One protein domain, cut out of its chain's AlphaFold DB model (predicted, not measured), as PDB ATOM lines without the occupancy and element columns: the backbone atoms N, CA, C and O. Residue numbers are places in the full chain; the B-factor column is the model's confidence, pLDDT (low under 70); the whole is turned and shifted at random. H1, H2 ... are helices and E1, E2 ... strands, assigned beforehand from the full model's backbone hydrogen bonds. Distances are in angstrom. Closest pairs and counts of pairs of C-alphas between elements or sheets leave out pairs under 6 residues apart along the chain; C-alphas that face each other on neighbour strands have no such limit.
ATOM      1  N   ILE A   7      42.137   7.961 -23.094       92.69
ATOM      2  CA  ILE A   7      41.945   8.896 -21.987       92.69
ATOM      3  C   ILE A   7      43.148   8.786 -21.058       92.69
ATOM      4  O   ILE A   7      43.459   7.706 -20.557       92.69
ATOM      5  N   ALA A   8      43.814   9.909 -20.820       92.19
ATOM      6  CA  ALA A   8      44.842  10.047 -19.800       92.19
ATOM      7  C   ALA A   8      44.341  10.985 -18.701       92.19
ATOM      8  O   ALA A   8      43.564  11.898 -18.974       92.19
ATOM      9  N   SER A   9      44.784  10.775 -17.461       90.88
ATOM     10  CA  SER A   9      44.446  11.679 -16.362       90.88
ATOM     11  C   SER A   9      45.609  11.922 -15.415       90.88
ATOM     12  O   SER A   9      46.413  11.022 -15.165       90.88
ATOM     13  N   ALA A  10      45.664  13.127 -14.853       87.12
ATOM     14  CA  ALA A  10      46.690  13.554 -13.910       87.12
ATOM     15  C   ALA A  10      46.052  14.243 -12.689       87.12
ATOM     16  O   ALA A  10      45.119  15.027 -12.870       87.12
ATOM     17  N   PRO A  11      46.513  13.953 -11.458       87.31
ATOM     18  CA  PRO A  11      46.036  14.629 -10.255       87.31
ATOM     19  C   PRO A  11      46.566  16.063 -10.166       87.31
ATOM     20  O   PRO A  11      47.625  16.391 -10.704       87.31
ATOM     21  N   GLY A  12      45.840  16.910  -9.444       81.50
ATOM     22  CA  GLY A  12      46.292  18.239  -9.069       81.50
ATOM     23  C   GLY A  12      47.393  18.196  -8.014       81.50
ATOM     24  O   GLY A  12      47.676  17.160  -7.410       81.50
ATOM     25  N   LYS A  13      48.024  19.351  -7.798       87.25
ATOM     26  CA  LYS A  13      49.075  19.547  -6.795       87.25
ATOM     27  C   LYS A  13      48.719  20.722  -5.894       87.25
ATOM     28  O   LYS A  13      48.301  21.764  -6.395       87.25
ATOM     29  N   VAL A  14      48.923  20.569  -4.591       84.25
ATOM     30  CA  VAL A  14      48.724  21.634  -3.599       84.25
ATOM     31  C   VAL A  14      49.937  21.693  -2.681       84.25
ATOM     32  O   VAL A  14      50.347  20.679  -2.120       84.25
ATOM     33  N   LEU A  15      50.517  22.886  -2.542       84.75
ATOM     34  CA  LEU A  15      51.567  23.161  -1.565       84.75
ATOM     35  C   LEU A  15      50.902  23.404  -0.204       84.75
ATOM     36  O   LEU A  15      50.184  24.386  -0.048       84.75
ATOM     37  N   MET A  16      51.126  22.506   0.754       82.25
ATOM     38  CA  MET A  16      50.548  22.601   2.101       82.25
ATOM     39  C   MET A  16      51.385  23.474   3.030       82.25
ATOM     40  O   MET A  16      50.854  24.273   3.793       82.25
ATOM     41  N   THR A  17      52.706  23.327   2.968       81.81
ATOM     42  CA  THR A  17      53.650  24.139   3.743       81.81
ATOM     43  C   THR A  17      54.895  24.415   2.912       81.81
ATOM     44  O   THR A  17      55.158  23.722   1.927       81.81
ATOM     45  N   GLY A  18      55.638  25.451   3.285       75.06
ATOM     46  CA  GLY A  18      56.826  25.923   2.579       75.06
ATOM     47  C   GLY A  18      56.610  27.226   1.817       75.06
ATOM     48  O   GLY A  18      57.583  27.931   1.611       75.06
ATOM     49  N   GLY A  19      55.371  27.603   1.473       81.44
ATOM     50  CA  GLY A  19      55.010  28.927   0.935       81.44
ATOM     51  C   GLY A  19      56.034  29.525  -0.040       81.44
ATOM     52  O   GLY A  19      56.407  28.882  -1.013       81.44
ATOM     53  N   TYR A  20      56.499  30.745   0.238       84.19
ATOM     54  CA  TYR A  20      57.681  31.325  -0.418       84.19
ATOM     55  C   TYR A  20      58.996  30.969   0.288       84.19
ATOM     56  O   TYR A  20      60.062  31.146  -0.288       84.19
ATOM     57  N   LEU A  21      58.931  30.440   1.512       79.94
ATOM     58  CA  LEU A  21      60.101  30.092   2.318       79.94
ATOM     59  C   LEU A  21      60.950  28.997   1.664       79.94
ATOM     60  O   LEU A  21      62.164  29.043   1.781       79.94
ATOM     61  N   ILE A  22      60.337  28.079   0.907       82.50
ATOM     62  CA  ILE A  22      61.003  27.067   0.060       82.50
ATOM     63  C   ILE A  22      62.010  27.674  -0.931       82.50
ATOM     64  O   ILE A  22      62.926  26.977  -1.369       82.50
ATOM     65  N   LEU A  23      61.872  28.951  -1.296       86.00
ATOM     66  CA  LEU A  23      62.849  29.620  -2.159       86.00
ATOM     67  C   LEU A  23      64.194  29.835  -1.447       86.00
ATOM     68  O   LEU A  23      65.230  29.900  -2.109       86.00
ATOM     69  N   GLU A  24      64.193  29.897  -0.115       83.19
ATOM     70  CA  GLU A  24      65.381  30.056   0.717       83.19
ATOM     71  C   GLU A  24      65.776  28.720   1.352       83.19
ATOM     72  O   GLU A  24      65.023  28.102   2.106       83.19
ATOM     73  N   ARG A  25      66.995  28.255   1.074       79.25
ATOM     74  CA  ARG A  25      67.535  27.065   1.747       79.25
ATOM     75  C   ARG A  25      67.792  27.378   3.231       79.25
ATOM     76  O   ARG A  25      68.252  28.479   3.519       79.25
ATOM     77  N   PRO A  26      67.582  26.428   4.165       85.75
ATOM     78  CA  PRO A  26      67.268  25.006   3.975       85.75
ATOM     79  C   PRO A  26      65.765  24.672   4.065       85.75
ATOM     80  O   PRO A  26      65.407  23.535   4.378       85.75
ATOM     81  N   ASN A  27      64.869  25.635   3.841       81.94
ATOM     82  CA  ASN A  27      63.447  25.437   4.108       81.94
ATOM     83  C   ASN A  27      62.830  24.403   3.155       81.94
ATOM     84  O   ASN A  27      62.911  24.517   1.931       81.94
ATOM     85  N   ALA A  28      62.174  23.395   3.727       84.38
ATOM     86  CA  ALA A  28      61.460  22.379   2.969       84.38
ATOM     87  C   ALA A  28      59.994  22.777   2.751       84.38
ATOM     88  O   ALA A  28      59.356  23.379   3.616       84.38
ATOM     89  N   GLY A  29      59.445  22.386   1.602       84.50
ATOM     90  CA  GLY A  29      58.012  22.439   1.332       84.50
ATOM     91  C   GLY A  29      57.401  21.044   1.272       84.50
ATOM     92  O   GLY A  29      58.084  20.069   0.956       84.50
ATOM     93  N   ILE A  30      56.101  20.949   1.546       85.00
ATOM     94  CA  ILE A  30      55.332  19.708   1.393       85.00
ATOM     95  C   ILE A  30      54.260  19.935   0.338       85.00
ATOM     96  O   ILE A  30      53.411  20.816   0.480       85.00
ATOM     97  N   VAL A  31      54.290  19.109  -0.707       84.88
ATOM     98  CA  VAL A  31      53.300  19.112  -1.786       84.88
ATOM     99  C   VAL A  31      52.491  17.827  -1.717       84.88
ATOM    100  O   VAL A  31      53.060  16.739  -1.641       84.88
ATOM    101  N   LEU A  32      51.169  17.955  -1.775       83.88
ATOM    102  CA  LEU A  32      50.245  16.830  -1.833       83.88
ATOM    103  C   LEU A  32      49.573  16.757  -3.201       83.88
ATOM    104  O   LEU A  32      49.223  17.779  -3.799       83.88
ATOM    105  N   SER A  33      49.371  15.532  -3.681       85.56
ATOM    106  CA  SER A  33      48.491  15.264  -4.814       85.56
ATOM    107  C   SER A  33      47.035  15.323  -4.369       85.56
ATOM    108  O   SER A  33      46.694  14.758  -3.327       85.56
ATOM    109  N   THR A  34      46.169  15.930  -5.170       83.69
ATOM    110  CA  THR A  34      44.730  15.983  -4.895       83.69
ATOM    111  C   THR A  34      43.947  15.002  -5.764       83.69
ATOM    112  O   THR A  34      44.423  14.519  -6.793       83.69
ATOM    113  N   ASN A  35      42.718  14.704  -5.347       83.38
ATOM    114  CA  ASN A  35      41.750  13.941  -6.137       83.38
ATOM    115  C   ASN A  35      41.121  14.764  -7.277       83.38
ATOM    116  O   ASN A  35      40.467  14.186  -8.141       83.38
ATOM    117  N   ALA A  36      41.324  16.085  -7.301       83.44
ATOM    118  CA  ALA A  36      40.966  16.939  -8.424       83.44
ATOM    119  C   ALA A  36      41.869  16.601  -9.615       83.44
ATOM    120  O   ALA A  36      43.083  16.792  -9.545       83.44
ATOM    121  N   ARG A  37      41.303  16.068 -10.702       85.06
ATOM    122  CA  ARG A  37      42.080  15.567 -11.846       85.06
ATOM    123  C   ARG A  37      41.844  16.394 -13.098       85.06
ATOM    124  O   ARG A  37      40.751  16.902 -13.329       85.06
ATOM    125  N   PHE A  38      42.867  16.448 -13.937       88.00
ATOM    126  CA  PHE A  38      42.716  16.751 -15.351       88.00
ATOM    127  C   PHE A  38      42.633  15.473 -16.160       88.00
ATOM    128  O   PHE A  38      43.318  14.496 -15.858       88.00
ATOM    129  N   TYR A  39      41.845  15.524 -17.219       91.38
ATOM    130  CA  TYR A  39      41.677  14.497 -18.222       91.38
ATOM    131  C   TYR A  39      42.050  15.071 -19.586       91.38
ATOM    132  O   TYR A  39      41.659  16.185 -19.939       91.38
ATOM    133  N   ALA A  40      42.798  14.288 -20.351       93.69
ATOM    134  CA  ALA A  40      43.060  14.522 -21.760       93.69
ATOM    135  C   ALA A  40      42.475  13.346 -22.538       93.69
ATOM    136  O   ALA A  40      42.890  12.199 -22.352       93.69
ATOM    137  N   ILE A  41      41.487  13.636 -23.375       93.69
ATOM    138  CA  ILE A  41      40.841  12.670 -24.257       93.69
ATOM    139  C   ILE A  41      41.420  12.892 -25.646       93.69
ATOM    140  O   ILE A  41      41.335  13.997 -26.171       93.69
ATOM    141  N   VAL A  42      42.020  11.856 -26.220       93.25
ATOM    142  CA  VAL A  42      42.687  11.908 -27.520       93.25
ATOM    143  C   VAL A  42      42.057  10.883 -28.445       93.25
ATOM    144  O   VAL A  42      41.950   9.701 -28.102       93.25
ATOM    145  N   LYS A  43      41.666  11.325 -29.632       92.81
ATOM    146  CA  LYS A  43      41.177  10.467 -30.714       92.81
ATOM    147  C   LYS A  43      41.748  10.946 -32.055       92.81
ATOM    148  O   LYS A  43      42.156  12.106 -32.145       92.81
ATOM    149  N   PRO A  44      41.827  10.075 -33.071       91.75
ATOM    150  CA  PRO A  44      42.223  10.506 -34.405       91.75
ATOM    151  C   PRO A  44      41.214  11.522 -34.954       91.75
ATOM    152  O   PRO A  44      40.012  11.407 -34.701       91.75
ATOM    153  N   LEU A  45      41.713  12.530 -35.669       89.56
ATOM    154  CA  LEU A  45      40.875  13.569 -36.279       89.56
ATOM    155  C   LEU A  45      40.220  13.074 -37.579       89.56
ATOM    156  O   LEU A  45      39.102  13.472 -37.900       89.56
ATOM    157  N   TYR A  46      40.913  12.193 -38.300       88.12
ATOM    158  CA  TYR A  46      40.485  11.575 -39.550       88.12
ATOM    159  C   TYR A  46      40.513  10.047 -39.422       88.12
ATOM    160  O   TYR A  46      41.468   9.486 -38.890       88.12
ATOM    161  N   GLU A  47      39.482   9.368 -39.930       79.56
ATOM    162  CA  GLU A  47      39.419   7.895 -39.947       79.56
ATOM    163  C   GLU A  47      40.392   7.288 -40.968       79.56
ATOM    164  O   GLU A  47      40.990   6.239 -40.731       79.56
ATOM    165  N   GLU A  48      40.603   7.986 -42.086       78.50
ATOM    166  CA  GLU A  48      41.487   7.554 -43.160       78.50
ATOM    167  C   GLU A  48      42.607   8.568 -43.404       78.50
ATOM    168  O   GLU A  48      42.408   9.786 -43.396       78.50
ATOM    169  N   ILE A  49      43.808   8.046 -43.651       76.50
ATOM    170  CA  ILE A  49      44.961   8.851 -44.046       76.50
ATOM    171  C   ILE A  49      44.813   9.133 -45.539       76.50
ATOM    172  O   ILE A  49      44.858   8.206 -46.348       76.50
ATOM    173  N   LYS A  50      44.646  10.402 -45.924       71.31
ATOM    174  CA  LYS A  50      44.605  10.760 -47.347       71.31
ATOM    175  C   LYS A  50      45.952  10.401 -48.000       71.31
ATOM    176  O   LYS A  50      46.986  10.610 -47.370       71.31
ATOM    177  N   PRO A  51      45.985   9.922 -49.254       62.53
ATOM    178  CA  PRO A  51      47.239   9.568 -49.930       62.53
ATOM    179  C   PRO A  51      48.234  10.739 -49.998       62.53
ATOM    180  O   PRO A  51      49.433  10.564 -49.807       62.53
ATOM    181  N   GLU A  52      47.711  11.958 -50.162       62.62
ATOM    182  CA  GLU A  52      48.487  13.205 -50.168       62.62
ATOM    183  C   GLU A  52      49.048  13.578 -48.781       62.62
ATOM    184  O   GLU A  52      49.918  14.442 -48.681       62.62
ATOM    185  N   SER A  53      48.583  12.933 -47.701       60.91
ATOM    186  CA  SER A  53      49.012  13.188 -46.317       60.91
ATOM    187  C   SER A  53      50.471  12.920 -46.038       60.91
ATOM    188  O   SER A  53      51.050  13.541 -45.152       60.91
ATOM    189  N   TRP A  54      51.100  12.048 -46.812       60.53
ATOM    190  CA  TRP A  54      52.524  11.761 -46.660       60.53
ATOM    191  C   TRP A  54      53.416  12.849 -47.260       60.53
ATOM    192  O   TRP A  54      54.578  12.958 -46.873       60.53
ATOM    193  N   ALA A  55      52.881  13.663 -48.177       54.53
ATOM    194  CA  ALA A  55      53.627  14.735 -48.829       54.53
ATOM    195  C   ALA A  55      53.789  15.968 -47.926       54.53
ATOM    196  O   ALA A  55      54.782  16.692 -48.031       54.53
ATOM    197  N   TRP A  56      52.848  16.209 -47.007       60.53
ATOM    198  CA  TRP A  56      52.950  17.297 -46.043       60.53
ATOM    199  C   TRP A  56      53.529  16.788 -44.720       60.53
ATOM    200  O   TRP A  56      52.921  16.004 -44.008       60.53
ATOM    201  N   ALA A  57      54.708  17.292 -44.342       74.94
ATOM    202  CA  ALA A  57      55.368  17.018 -43.056       74.94
ATOM    203  C   ALA A  57      54.635  17.618 -41.830       74.94
ATOM    204  O   ALA A  57      55.256  17.909 -40.800       74.94
ATOM    205  N   TRP A  58      53.334  17.858 -41.965       85.88
ATOM    206  CA  TRP A  58      52.477  18.519 -40.996       85.88
ATOM    207  C   TRP A  58      51.368  17.568 -40.541       85.88
ATOM    208  O   TRP A  58      51.153  16.507 -41.110       85.88
ATOM    209  N   THR A  59      50.684  17.913 -39.468       89.50
ATOM    210  CA  THR A  59      49.585  17.135 -38.899       89.50
ATOM    211  C   THR A  59      48.611  18.105 -38.266       89.50
ATOM    212  O   THR A  59      49.032  18.986 -37.516       89.50
ATOM    213  N   ASP A  60      47.325  17.959 -38.559       91.12
ATOM    214  CA  ASP A  60      46.308  18.813 -37.959       91.12
ATOM    215  C   ASP A  60      46.014  18.355 -36.525       91.12
ATOM    216  O   ASP A  60      45.850  17.167 -36.234       91.12
ATOM    217  N   VAL A  61      45.974  19.319 -35.611       92.75
ATOM    218  CA  VAL A  61      45.699  19.108 -34.192       92.75
ATOM    219  C   VAL A  61      44.561  20.032 -33.784       92.75
ATOM    220  O   VAL A  61      44.720  21.251 -33.745       92.75
ATOM    221  N   LYS A  62      43.409  19.451 -33.464       93.44
ATOM    222  CA  LYS A  62      42.264  20.151 -32.888       93.44
ATOM    223  C   LYS A  62      42.334  20.038 -31.372       93.44
ATOM    224  O   LYS A  62      42.427  18.945 -30.825       93.44
ATOM    225  N   LEU A  63      42.291  21.177 -30.697       92.94
ATOM    226  CA  LEU A  63      42.267  21.265 -29.246       92.94
ATOM    227  C   LEU A  63      40.961  21.917 -28.800       92.94
ATOM    228  O   LEU A  63      40.720  23.090 -29.095       92.94
ATOM    229  N   THR A  64      40.176  21.177 -28.025       92.56
ATOM    230  CA  THR A  64      38.895  21.626 -27.475       92.56
ATOM    231  C   THR A  64      38.967  21.705 -25.953       92.56
ATOM    232  O   THR A  64      39.354  20.749 -25.281       92.56
ATOM    233  N   SER A  65      38.555  22.843 -25.398       90.19
ATOM    234  CA  SER A  65      38.434  23.082 -23.959       90.19
ATOM    235  C   SER A  65      37.015  23.556 -23.634       90.19
ATOM    236  O   SER A  65      36.772  24.771 -23.602       90.19
ATOM    237  N   PRO A  66      36.075  22.633 -23.358       87.69
ATOM    238  CA  PRO A  66      34.675  22.973 -23.102       87.69
ATOM    239  C   PRO A  66      34.490  23.967 -21.950       87.69
ATOM    240  O   PRO A  66      33.681  24.880 -22.039       87.69
ATOM    241  N   GLN A  67      35.302  23.858 -20.899       82.88
ATOM    242  CA  GLN A  67      35.216  24.703 -19.696       82.88
ATOM    243  C   GLN A  67      35.602  26.160 -19.933       82.88
ATOM    244  O   GLN A  67      35.230  27.037 -19.162       82.88
ATOM    245  N   MET A  68      36.382  26.411 -20.984       81.06
ATOM    246  CA  MET A  68      36.784  27.756 -21.386       81.06
ATOM    247  C   MET A  68      36.017  28.227 -22.624       81.06
ATOM    248  O   MET A  68      36.320  29.306 -23.123       81.06
ATOM    249  N   SER A  69      35.087  27.417 -23.148       86.12
ATOM    250  CA  SER A  69      34.415  27.631 -24.436       86.12
ATOM    251  C   SER A  69      35.398  27.966 -25.564       86.12
ATOM    252  O   SER A  69      35.168  28.873 -26.362       86.12
ATOM    253  N   ARG A  70      36.540  27.263 -25.595       85.88
ATOM    254  CA  ARG A  70      37.628  27.512 -26.550       85.88
ATOM    255  C   ARG A  70      37.901  26.291 -27.401       85.88
ATOM    256  O   ARG A  70      38.066  25.185 -26.889       85.88
ATOM    257  N   GLU A  71      38.032  26.544 -28.690       90.19
ATOM    258  CA  GLU A  71      38.505  25.591 -29.676       90.19
ATOM    259  C   GLU A  71      39.635  26.246 -30.468       90.19
ATOM    260  O   GLU A  71      39.551  27.412 -30.860       90.19
ATOM    261  N   THR A  72      40.713  25.500 -30.666       89.81
ATOM    262  CA  THR A  72      41.897  25.969 -31.385       89.81
ATOM    263  C   THR A  72      42.410  24.874 -32.289       89.81
ATOM    264  O   THR A  72      42.540  23.725 -31.871       89.81
ATOM    265  N   ILE A  73      42.722  25.248 -33.525       91.38
ATOM    266  CA  ILE A  73      43.280  24.345 -34.523       91.38
ATOM    267  C   ILE A  73      44.739  24.729 -34.740       91.38
ATOM    268  O   ILE A  73      45.078  25.900 -34.942       91.38
ATOM    269  N   TYR A  74      45.593  23.722 -34.700       91.25
ATOM    270  CA  TYR A  74      47.026  23.828 -34.856       91.25
ATOM    271  C   TYR A  74      47.515  22.924 -35.984       91.25
ATOM    272  O   TYR A  74      46.910  21.898 -36.281       91.25
ATOM    273  N   LYS A  75      48.667  23.275 -36.549       91.19
ATOM    274  CA  LYS A  75      49.485  22.401 -37.381       91.19
ATOM    275  C   LYS A  75      50.747  22.008 -36.632       91.19
ATOM    276  O   LYS A  75      51.525  22.861 -36.207       91.19
ATOM    277  N   LEU A  76      50.942  20.710 -36.471       90.94
ATOM    278  CA  LEU A  76      52.119  20.095 -35.877       90.94
ATOM    279  C   LEU A  76      53.096  19.700 -36.982       90.94
ATOM    280  O   LEU A  76      52.746  18.900 -37.841       90.94
ATOM    281  N   SER A  77      54.321  20.219 -36.957       89.75
ATOM    282  CA  SER A  77      55.394  19.714 -37.813       89.75
ATOM    283  C   SER A  77      55.930  18.407 -37.237       89.75
ATOM    284  O   SER A  77      56.468  18.404 -36.132       89.75
ATOM    285  N   LEU A  78      55.862  17.309 -37.988       83.44
ATOM    286  CA  LEU A  78      56.405  16.016 -37.545       83.44
ATOM    287  C   LEU A  78      57.940  15.978 -37.585       83.44
ATOM    288  O   LEU A  78      58.565  15.210 -36.864       83.44
ATOM    289  N   LYS A  79      58.561  16.835 -38.407       82.69
ATOM    290  CA  LYS A  79      60.022  16.933 -38.529       82.69
ATOM    291  C   LYS A  79      60.647  17.758 -37.407       82.69
ATOM    292  O   LYS A  79      61.692  17.393 -36.879       82.69
ATOM    293  N   HIS A  80      60.027  18.891 -37.080       84.62
ATOM    294  CA  HIS A  80      60.551  19.837 -36.091       84.62
ATOM    295  C   HIS A  80      59.878  19.709 -34.723       84.62
ATOM    296  O   HIS A  80      60.348  20.316 -33.767       84.62
ATOM    297  N   LEU A  81      58.794  18.932 -34.626       85.06
ATOM    298  CA  LEU A  81      57.979  18.764 -33.419       85.06
ATOM    299  C   LEU A  81      57.461  20.096 -32.865       85.06
ATOM    300  O   LEU A  81      57.272  20.269 -31.663       85.06
ATOM    301  N   THR A  82      57.231  21.051 -33.765       88.44
ATOM    302  CA  THR A  82      56.742  22.390 -33.452       88.44
ATOM    303  C   THR A  82      55.265  22.503 -33.783       88.44
ATOM    304  O   THR A  82      54.786  21.969 -34.782       88.44
ATOM    305  N   LEU A  83      54.536  23.220 -32.933       89.38
ATOM    306  CA  LEU A  83      53.103  23.448 -33.080       89.38
ATOM    307  C   LEU A  83      52.865  24.900 -33.508       89.38
ATOM    308  O   LEU A  83      53.376  25.817 -32.865       89.38
ATOM    309  N   GLN A  84      52.104  25.106 -34.581       88.00
ATOM    310  CA  GLN A  84      51.760  26.424 -35.112       88.00
ATOM    311  C   GLN A  84      50.238  26.598 -35.144       88.00
ATOM    312  O   GLN A  84      49.554  25.744 -35.705       88.00
ATOM    313  N   PRO A  85      49.669  27.656 -34.545       85.19
ATOM    314  CA  PRO A  85      48.234  27.908 -34.635       85.19
ATOM    315  C   PRO A  85      47.843  28.276 -36.070       85.19
ATOM    316  O   PRO A  85      48.552  29.028 -36.735       85.19
ATOM    317  N   VAL A  86      46.703  27.762 -36.540       83.88
ATOM    318  CA  VAL A  86      46.151  28.103 -37.867       83.88
ATOM    319  C   VAL A  86      45.541  29.507 -37.867       83.88
ATOM    320  O   VAL A  86      45.544  30.191 -38.888       83.88
ATOM    321  N   SER A  87      45.058  29.959 -36.710       74.25
ATOM    322  CA  SER A  87      44.456  31.281 -36.533       74.25
ATOM    323  C   SER A  87      45.458  32.266 -35.930       74.25
ATOM    324  O   SER A  87      46.007  32.025 -34.857       74.25
ATOM    325  N   SER A  88      45.641  33.421 -36.574       58.75
ATOM    326  CA  SER A  88      46.566  34.483 -36.135       58.75
ATOM    327  C   SER A  88      46.081  35.296 -34.922       58.75
ATOM    328  O   SER A  88      46.738  36.257 -34.525       58.75
ATOM    329  N   SER A  89      44.929  34.963 -34.327       64.06
ATOM    330  CA  SER A  89      44.395  35.703 -33.181       64.06
ATOM    331  C   SER A  89      45.141  35.324 -31.898       64.06
ATOM    332  O   SER A  89      44.991  34.228 -31.352       64.06
ATOM    333  N   SER A  90      45.931  36.262 -31.375       61.22
ATOM    334  CA  SER A  90      46.722  36.094 -30.145       61.22
ATOM    335  C   SER A  90      45.879  35.693 -28.926       61.22
ATOM    336  O   SER A  90      46.367  34.980 -28.052       61.22
ATOM    337  N   ALA A  91      44.599  36.078 -28.895       63.31
ATOM    338  CA  ALA A  91      43.660  35.759 -27.817       63.31
ATOM    339  C   ALA A  91      43.356  34.254 -27.681       63.31
ATOM    340  O   ALA A  91      43.005  33.784 -26.597       63.31
ATOM    341  N   SER A  92      43.501  33.485 -28.764       66.44
ATOM    342  CA  SER A  92      43.213  32.047 -28.784       66.44
ATOM    343  C   SER A  92      44.423  31.182 -28.420       66.44
ATOM    344  O   SER A  92      44.266  29.989 -28.156       66.44
ATOM    345  N   ARG A  93      45.608  31.779 -28.267       77.31
ATOM    346  CA  ARG A  93      46.849  31.058 -27.991       77.31
ATOM    347  C   ARG A  93      46.967  30.638 -26.520       77.31
ATOM    348  O   ARG A  93      46.569  31.382 -25.622       77.31
ATOM    349  N   ASN A  94      47.510  29.448 -26.260       84.19
ATOM    350  CA  ASN A  94      47.828  28.986 -24.907       84.19
ATOM    351  C   ASN A  94      49.187  28.261 -24.905       84.19
ATOM    352  O   ASN A  94      49.236  27.064 -25.198       84.19
ATOM    353  N   PRO A  95      50.283  28.956 -24.538       87.38
ATOM    354  CA  PRO A  95      51.628  28.383 -24.540       87.38
ATOM    355  C   PRO A  95      51.754  27.116 -23.690       87.38
ATOM    356  O   PRO A  95      52.469  26.194 -24.066       87.38
ATOM    357  N   PHE A  96      51.035  27.030 -22.567       86.44
ATOM    358  CA  PHE A  96      51.103  25.860 -21.690       86.44
ATOM    359  C   PHE A  96      50.600  24.600 -22.390       86.44
ATOM    360  O   PHE A  96      51.215  23.542 -22.268       86.44
ATOM    361  N   VAL A  97      49.510  24.715 -23.154       87.44
ATOM    362  CA  VAL A  97      48.966  23.570 -23.889       87.44
ATOM    363  C   VAL A  97      49.805  23.263 -25.125       87.44
ATOM    364  O   VAL A  97      50.072  22.097 -25.399       87.44
ATOM    365  N   GLU A  98      50.296  24.286 -25.826       89.75
ATOM    366  CA  GLU A  98      51.194  24.099 -26.973       89.75
ATOM    367  C   GLU A  98      52.445  23.318 -26.585       89.75
ATOM    368  O   GLU A  98      52.770  22.312 -27.215       89.75
ATOM    369  N   HIS A  99      53.111  23.736 -25.508       91.62
ATOM    370  CA  HIS A  99      54.281  23.040 -24.992       91.62
ATOM    371  C   HIS A  99      53.937  21.629 -24.517       91.62
ATOM    372  O   HIS A  99      54.683  20.701 -24.812       91.62
ATOM    373  N   ALA A 100      52.803  21.431 -23.837       91.25
ATOM    374  CA  ALA A 100      52.382  20.099 -23.409       91.25
ATOM    375  C   ALA A 100      52.226  19.133 -24.596       91.25
ATOM    376  O   ALA A 100      52.716  18.007 -24.526       91.25
ATOM    377  N   VAL A 101      51.611  19.575 -25.698       91.56
ATOM    378  CA  VAL A 101      51.470  18.760 -26.917       91.56
ATOM    379  C   VAL A 101      52.833  18.497 -27.561       91.56
ATOM    380  O   VAL A 101      53.143  17.348 -27.869       91.56
ATOM    381  N   GLN A 102      53.679  19.522 -27.709       92.00
ATOM    382  CA  GLN A 102      55.026  19.380 -28.284       92.00
ATOM    383  C   GLN A 102      55.881  18.383 -27.492       92.00
ATOM    384  O   GLN A 102      56.445  17.450 -28.065       92.00
ATOM    385  N   TYR A 103      55.933  18.530 -26.166       92.25
ATOM    386  CA  TYR A 103      56.693  17.629 -25.303       92.25
ATOM    387  C   TYR A 103      56.103  16.222 -25.268       92.25
ATOM    388  O   TYR A 103      56.866  15.260 -25.232       92.25
ATOM    389  N   ALA A 104      54.777  16.069 -25.318       91.31
ATOM    390  CA  ALA A 104      54.147  14.753 -25.373       91.31
ATOM    391  C   ALA A 104      54.529  13.996 -26.653       91.31
ATOM    392  O   ALA A 104      54.894  12.821 -26.587       91.31
ATOM    393  N   VAL A 105      54.506  14.672 -27.804       89.75
ATOM    394  CA  VAL A 105      54.906  14.075 -29.086       89.75
ATOM    395  C   VAL A 105      56.410  13.787 -29.103       89.75
ATOM    396  O   VAL A 105      56.815  12.693 -29.495       89.75
ATOM    397  N   ALA A 106      57.245  14.702 -28.602       89.88
ATOM    398  CA  ALA A 106      58.685  14.474 -28.478       89.88
ATOM    399  C   ALA A 106      59.016  13.286 -27.560       89.88
ATOM    400  O   ALA A 106      59.839  12.439 -27.910       89.88
ATOM    401  N   ALA A 107      58.335  13.169 -26.418       90.25
ATOM    402  CA  ALA A 107      58.482  12.038 -25.509       90.25
ATOM    403  C   ALA A 107      58.012  10.724 -26.150       90.25
ATOM    404  O   ALA A 107      58.638   9.685 -25.940       90.25
ATOM    405  N   ALA A 108      56.946  10.756 -26.957       88.25
ATOM    406  CA  ALA A 108      56.520   9.597 -27.731       88.25
ATOM    407  C   ALA A 108      57.617   9.173 -28.718       88.25
ATOM    408  O   ALA A 108      58.041   8.020 -28.678       88.25
ATOM    409  N   HIS A 109      58.158  10.095 -29.520       85.00
ATOM    410  CA  HIS A 109      59.273   9.801 -30.428       85.00
ATOM    411  C   HIS A 109      60.505   9.246 -29.706       85.00
ATOM    412  O   HIS A 109      61.119   8.308 -30.199       85.00
ATOM    413  N   ALA A 110      60.853   9.775 -28.531       87.38
ATOM    414  CA  ALA A 110      61.982   9.271 -27.749       87.38
ATOM    415  C   ALA A 110      61.733   7.861 -27.180       87.38
ATOM    416  O   ALA A 110      62.664   7.072 -27.034       87.38
ATOM    417  N   LYS A 111      60.477   7.535 -26.848       86.75
ATOM    418  CA  LYS A 111      60.088   6.238 -26.281       86.75
ATOM    419  C   LYS A 111      59.934   5.149 -27.344       86.75
ATOM    420  O   LYS A 111      60.226   3.984 -27.071       86.75
ATOM    421  N   PHE A 112      59.445   5.498 -28.530       80.25
ATOM    422  CA  PHE A 112      59.326   4.568 -29.648       80.25
ATOM    423  C   PHE A 112      60.667   4.492 -30.389       80.25
ATOM    424  O   PHE A 112      61.061   5.426 -31.076       80.25
ATOM    425  N   GLY A 113      61.373   3.364 -30.248       69.81
ATOM    426  CA  GLY A 113      62.605   3.102 -31.001       69.81
ATOM    427  C   GLY A 113      62.397   3.154 -32.522       69.81
ATOM    428  O   GLY A 113      61.259   3.109 -32.996       69.81
ATOM    429  N   LYS A 114      63.505   3.212 -33.277       69.12
ATOM    430  CA  LYS A 114      63.530   3.419 -34.740       69.12
ATOM    431  C   LYS A 114      62.574   2.500 -35.518       69.12
ATOM    432  O   LYS A 114      61.935   2.952 -36.456       69.12
ATOM    433  N   ASP A 115      62.395   1.259 -35.068       68.81
ATOM    434  CA  ASP A 115      61.550   0.265 -35.750       68.81
ATOM    435  C   ASP A 115      60.038   0.532 -35.627       68.81
ATOM    436  O   ASP A 115      59.241   0.014 -36.405       68.81
ATOM    437  N   LYS A 116      59.607   1.324 -34.634       73.56
ATOM    438  CA  LYS A 116      58.187   1.654 -34.392       73.56
ATOM    439  C   LYS A 116      57.846   3.104 -34.727       73.56
ATOM    440  O   LYS A 116      56.701   3.520 -34.536       73.56
ATOM    441  N   THR A 117      58.813   3.869 -35.223       76.69
ATOM    442  CA  THR A 117      58.613   5.270 -35.596       76.69
ATOM    443  C   THR A 117      57.620   5.397 -36.755       76.69
ATOM    444  O   THR A 117      56.754   6.266 -36.706       76.69
ATOM    445  N   ASP A 118      57.632   4.463 -37.708       79.50
ATOM    446  CA  ASP A 118      56.690   4.450 -38.838       79.50
ATOM    447  C   ASP A 118      55.238   4.239 -38.393       79.50
ATOM    448  O   ASP A 118      54.310   4.842 -38.933       79.50
ATOM    449  N   ALA A 119      55.023   3.393 -37.382       82.25
ATOM    450  CA  ALA A 119      53.697   3.159 -36.820       82.25
ATOM    451  C   ALA A 119      53.179   4.406 -36.087       82.25
ATOM    452  O   ALA A 119      52.023   4.786 -36.263       82.25
ATOM    453  N   LEU A 120      54.044   5.072 -35.311       84.19
ATOM    454  CA  LEU A 120      53.720   6.343 -34.663       84.19
ATOM    455  C   LEU A 120      53.380   7.412 -35.704       84.19
ATOM    456  O   LEU A 120      52.368   8.094 -35.569       84.19
ATOM    457  N   GLN A 121      54.188   7.535 -36.756       84.56
ATOM    458  CA  GLN A 121      53.980   8.521 -37.809       84.56
ATOM    459  C   GLN A 121      52.651   8.292 -38.530       84.56
ATOM    460  O   GLN A 121      51.903   9.245 -38.721       84.56
ATOM    461  N   LYS A 122      52.299   7.041 -38.853       84.31
ATOM    462  CA  LYS A 122      50.985   6.698 -39.429       84.31
ATOM    463  C   LYS A 122      49.826   7.139 -38.535       84.31
ATOM    464  O   LYS A 122      48.856   7.684 -39.045       84.31
ATOM    465  N   ILE A 123      49.938   6.941 -37.221       86.31
ATOM    466  CA  ILE A 123      48.908   7.372 -36.263       86.31
ATOM    467  C   ILE A 123      48.841   8.900 -36.194       86.31
ATOM    468  O   ILE A 123      47.754   9.463 -36.219       86.31
ATOM    469  N   LEU A 124      49.985   9.587 -36.140       87.75
ATOM    470  CA  LEU A 124      50.014  11.050 -36.099       87.75
ATOM    471  C   LEU A 124      49.432  11.661 -37.379       87.75
ATOM    472  O   LEU A 124      48.690  12.628 -37.293       87.75
ATOM    473  N   LEU A 125      49.661  11.057 -38.546       88.19
ATOM    474  CA  LEU A 125      49.111  11.514 -39.828       88.19
ATOM    475  C   LEU A 125      47.575  11.475 -39.911       88.19
ATOM    476  O   LEU A 125      47.000  12.154 -40.760       88.19
ATOM    477  N   GLN A 126      46.900  10.726 -39.032       89.00
ATOM    478  CA  GLN A 126      45.437  10.764 -38.892       89.00
ATOM    479  C   GLN A 126      44.940  12.042 -38.196       89.00
ATOM    480  O   GLN A 126      43.736  12.253 -38.073       89.00
ATOM    481  N   GLY A 127      45.844  12.909 -37.737       90.25
ATOM    482  CA  GLY A 127      45.502  14.086 -36.953       90.25
ATOM    483  C   GLY A 127      45.129  13.745 -35.515       90.25
ATOM    484  O   GLY A 127      44.837  12.600 -35.164       90.25
ATOM    485  N   LEU A 128      45.147  14.761 -34.660       92.19
ATOM    486  CA  LEU A 128      44.843  14.623 -33.237       92.19
ATOM    487  C   LEU A 128      43.649  15.504 -32.882       92.19
ATOM    488  O   LEU A 128      43.728  16.722 -33.006       92.19
ATOM    489  N   ASP A 129      42.569  14.907 -32.394       93.75
ATOM    490  CA  ASP A 129      41.502  15.621 -31.694       93.75
ATOM    491  C   ASP A 129      41.688  15.417 -30.188       93.75
ATOM    492  O   ASP A 129      41.560  14.304 -29.662       93.75
ATOM    493  N   ILE A 130      42.063  16.498 -29.512       94.50
ATOM    494  CA  ILE A 130      42.390  16.543 -28.095       94.50
ATOM    495  C   ILE A 130      41.313  17.354 -27.386       94.50
ATOM    496  O   ILE A 130      41.165  18.555 -27.607       94.50
ATOM    497  N   THR A 131      40.598  16.719 -26.466       94.12
ATOM    498  CA  THR A 131      39.689  17.404 -25.547       94.12
ATOM    499  C   THR A 131      40.288  17.411 -24.147       94.12
ATOM    500  O   THR A 131      40.584  16.351 -23.587       94.12
ATOM    501  N   ILE A 132      40.471  18.604 -23.580       92.06
ATOM    502  CA  ILE A 132      40.960  18.789 -22.209       92.06
ATOM    503  C   ILE A 132      39.795  19.086 -21.263       92.06
ATOM    504  O   ILE A 132      38.953  19.936 -21.551       92.06
ATOM    505  N   LEU A 133      39.749  18.369 -20.139       90.12
ATOM    506  CA  LEU A 133      38.706  18.486 -19.116       90.12
ATOM    507  C   LEU A 133      39.332  18.480 -17.720       90.12
ATOM    508  O   LEU A 133      40.032  17.542 -17.359       90.12
ATOM    509  N   GLY A 134      39.073  19.495 -16.909       86.25
ATOM    510  CA  GLY A 134      39.388  19.503 -15.479       86.25
ATOM    511  C   GLY A 134      38.184  19.122 -14.619       86.25
ATOM    512  O   GLY A 134      37.049  19.414 -14.975       86.25
ATOM    513  N   CYS A 135      38.408  18.519 -13.458       81.31
ATOM    514  CA  CYS A 135      37.400  18.504 -12.397       81.31
ATOM    515  C   CYS A 135      37.115  19.937 -11.920       81.31
ATOM    516  O   CYS A 135      38.012  20.783 -11.929       81.31
ATOM    517  N   ASN A 136      35.896  20.210 -11.454       78.50
ATOM    518  CA  ASN A 136      35.546  21.523 -10.903       78.50
ATOM    519  C   ASN A 136      36.413  21.864  -9.684       78.50
ATOM    520  O   ASN A 136      36.863  22.995  -9.540       78.50
ATOM    521  N   GLU A 137      36.749  20.857  -8.878       72.69
ATOM    522  CA  GLU A 137      37.632  20.942  -7.712       72.69
ATOM    523  C   GLU A 137      39.077  21.324  -8.073       72.69
ATOM    524  O   GLU A 137      39.875  21.628  -7.188       72.69
ATOM    525  N   PHE A 138      39.441  21.300  -9.361       67.75
ATOM    526  CA  PHE A 138      40.737  21.788  -9.821       67.75
ATOM    527  C   PHE A 138      40.782  23.325  -9.858       67.75
ATOM    528  O   PHE A 138      41.841  23.925  -9.663       67.75
ATOM    529  N   TYR A 139      39.646  23.977 -10.106       70.50
ATOM    530  CA  TYR A 139      39.574  25.422 -10.269       70.50
ATOM    531  C   TYR A 139      39.249  26.108  -8.945       70.50
ATOM    532  O   TYR A 139      38.338  25.730  -8.214       70.50
TER     533      TYR A 139
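This is residues 7 to 139 of the 209 residues of the protein "phosphomevalonate kinase, peroxisomal-like" of Coffea arabica (UniProt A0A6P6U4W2). A six-stranded sheet curls like part of a barrel, with the long helix H2 packed on its E3, E4 and E5 part; the long hairpin of E1 and E2 reaches away from this body as an arm, with residues 18 to 29 at its tip. H3 folds back from H2 and meets the sheet with its last residues, and the small H1 lies at the far end from the arm's tip. The printed part has 133 residues, with three named helices and six named strands that follow each other along the chain as E1 E2 H1 E3 E4 E5 H2 H3 E6; the sheet, in the order E1 E2 E6 E3 E4 E5, is mixed, and the class is mixed, helices and strands. The whole is loose, with a radius of gyration of the C-alphas of 18.2 A, and spans 57 by 37 by 27 A.

Begin at the sheet's edge strand E1, residues 7 to 17, which forms an antiparallel hairpin with E2, residues 30 to 44; N 10 and O 38 are 2.9 A apart. E2 bends by 61 degrees at residue 35. Next comes E6, residues 128 to 134, antiparallel to E2, with N 41 and O 131 at 2.9 A, and parallel to E3, residues 58 to 65, with N 62 and O 128 at 2.8 A. E3, E4, residues 70 to 77, and E5, residues 83 to 85, form a meander, each strand the antiparallel neighbour of the one before; look for N 61 and O 74 at 2.8 A, and N 75 and O 84 at 2.8 A. H2, residues 95 to 111, is on the sheet at a height of 8.9 A, making two layers, a helix on one face of a sheet; the closest C-alphas of E5 and H2, Leu 83 and Glu 98, are 6.4 A apart. H3, residues 114 to 124, only grazes the sheet with residues 121 to 124. H2 and H3 are close but not clearly touching, C-alphas 109 and 117 being closest at 6.9 A. E5, H2 H3 and E6 form a split strand-helix-strand unit, two strands of one sheet that are not neighbours, joined through helices, with E3 and E4 between them in the sheet, and its crossover is left-handed. Every O i to N i+4 pair of H2 is within hydrogen-bond range, and 5 of 7 in H3.

Find C-alpha 7 at (41.945, 8.896, -21.987); from there E1 runs 32.1 A, and E2 runs 39.2 A. E3 measures 22.5 A, E4 22.4 A, H2 23.8 A and H3 15.6 A. H1, residues 51 to 54, is not on the sheet. E6 ends at C-alpha 134, (39.388, 19.503, -15.479).

The C-alphas of Pro 26 and Pro 51, the two farthest apart, are 59.5 A apart. The printed part has no cut, and the link E1 to E2 is long. Confidence is under 70 at residues 51 to 56, 88 to 92, 113 to 115 and 138.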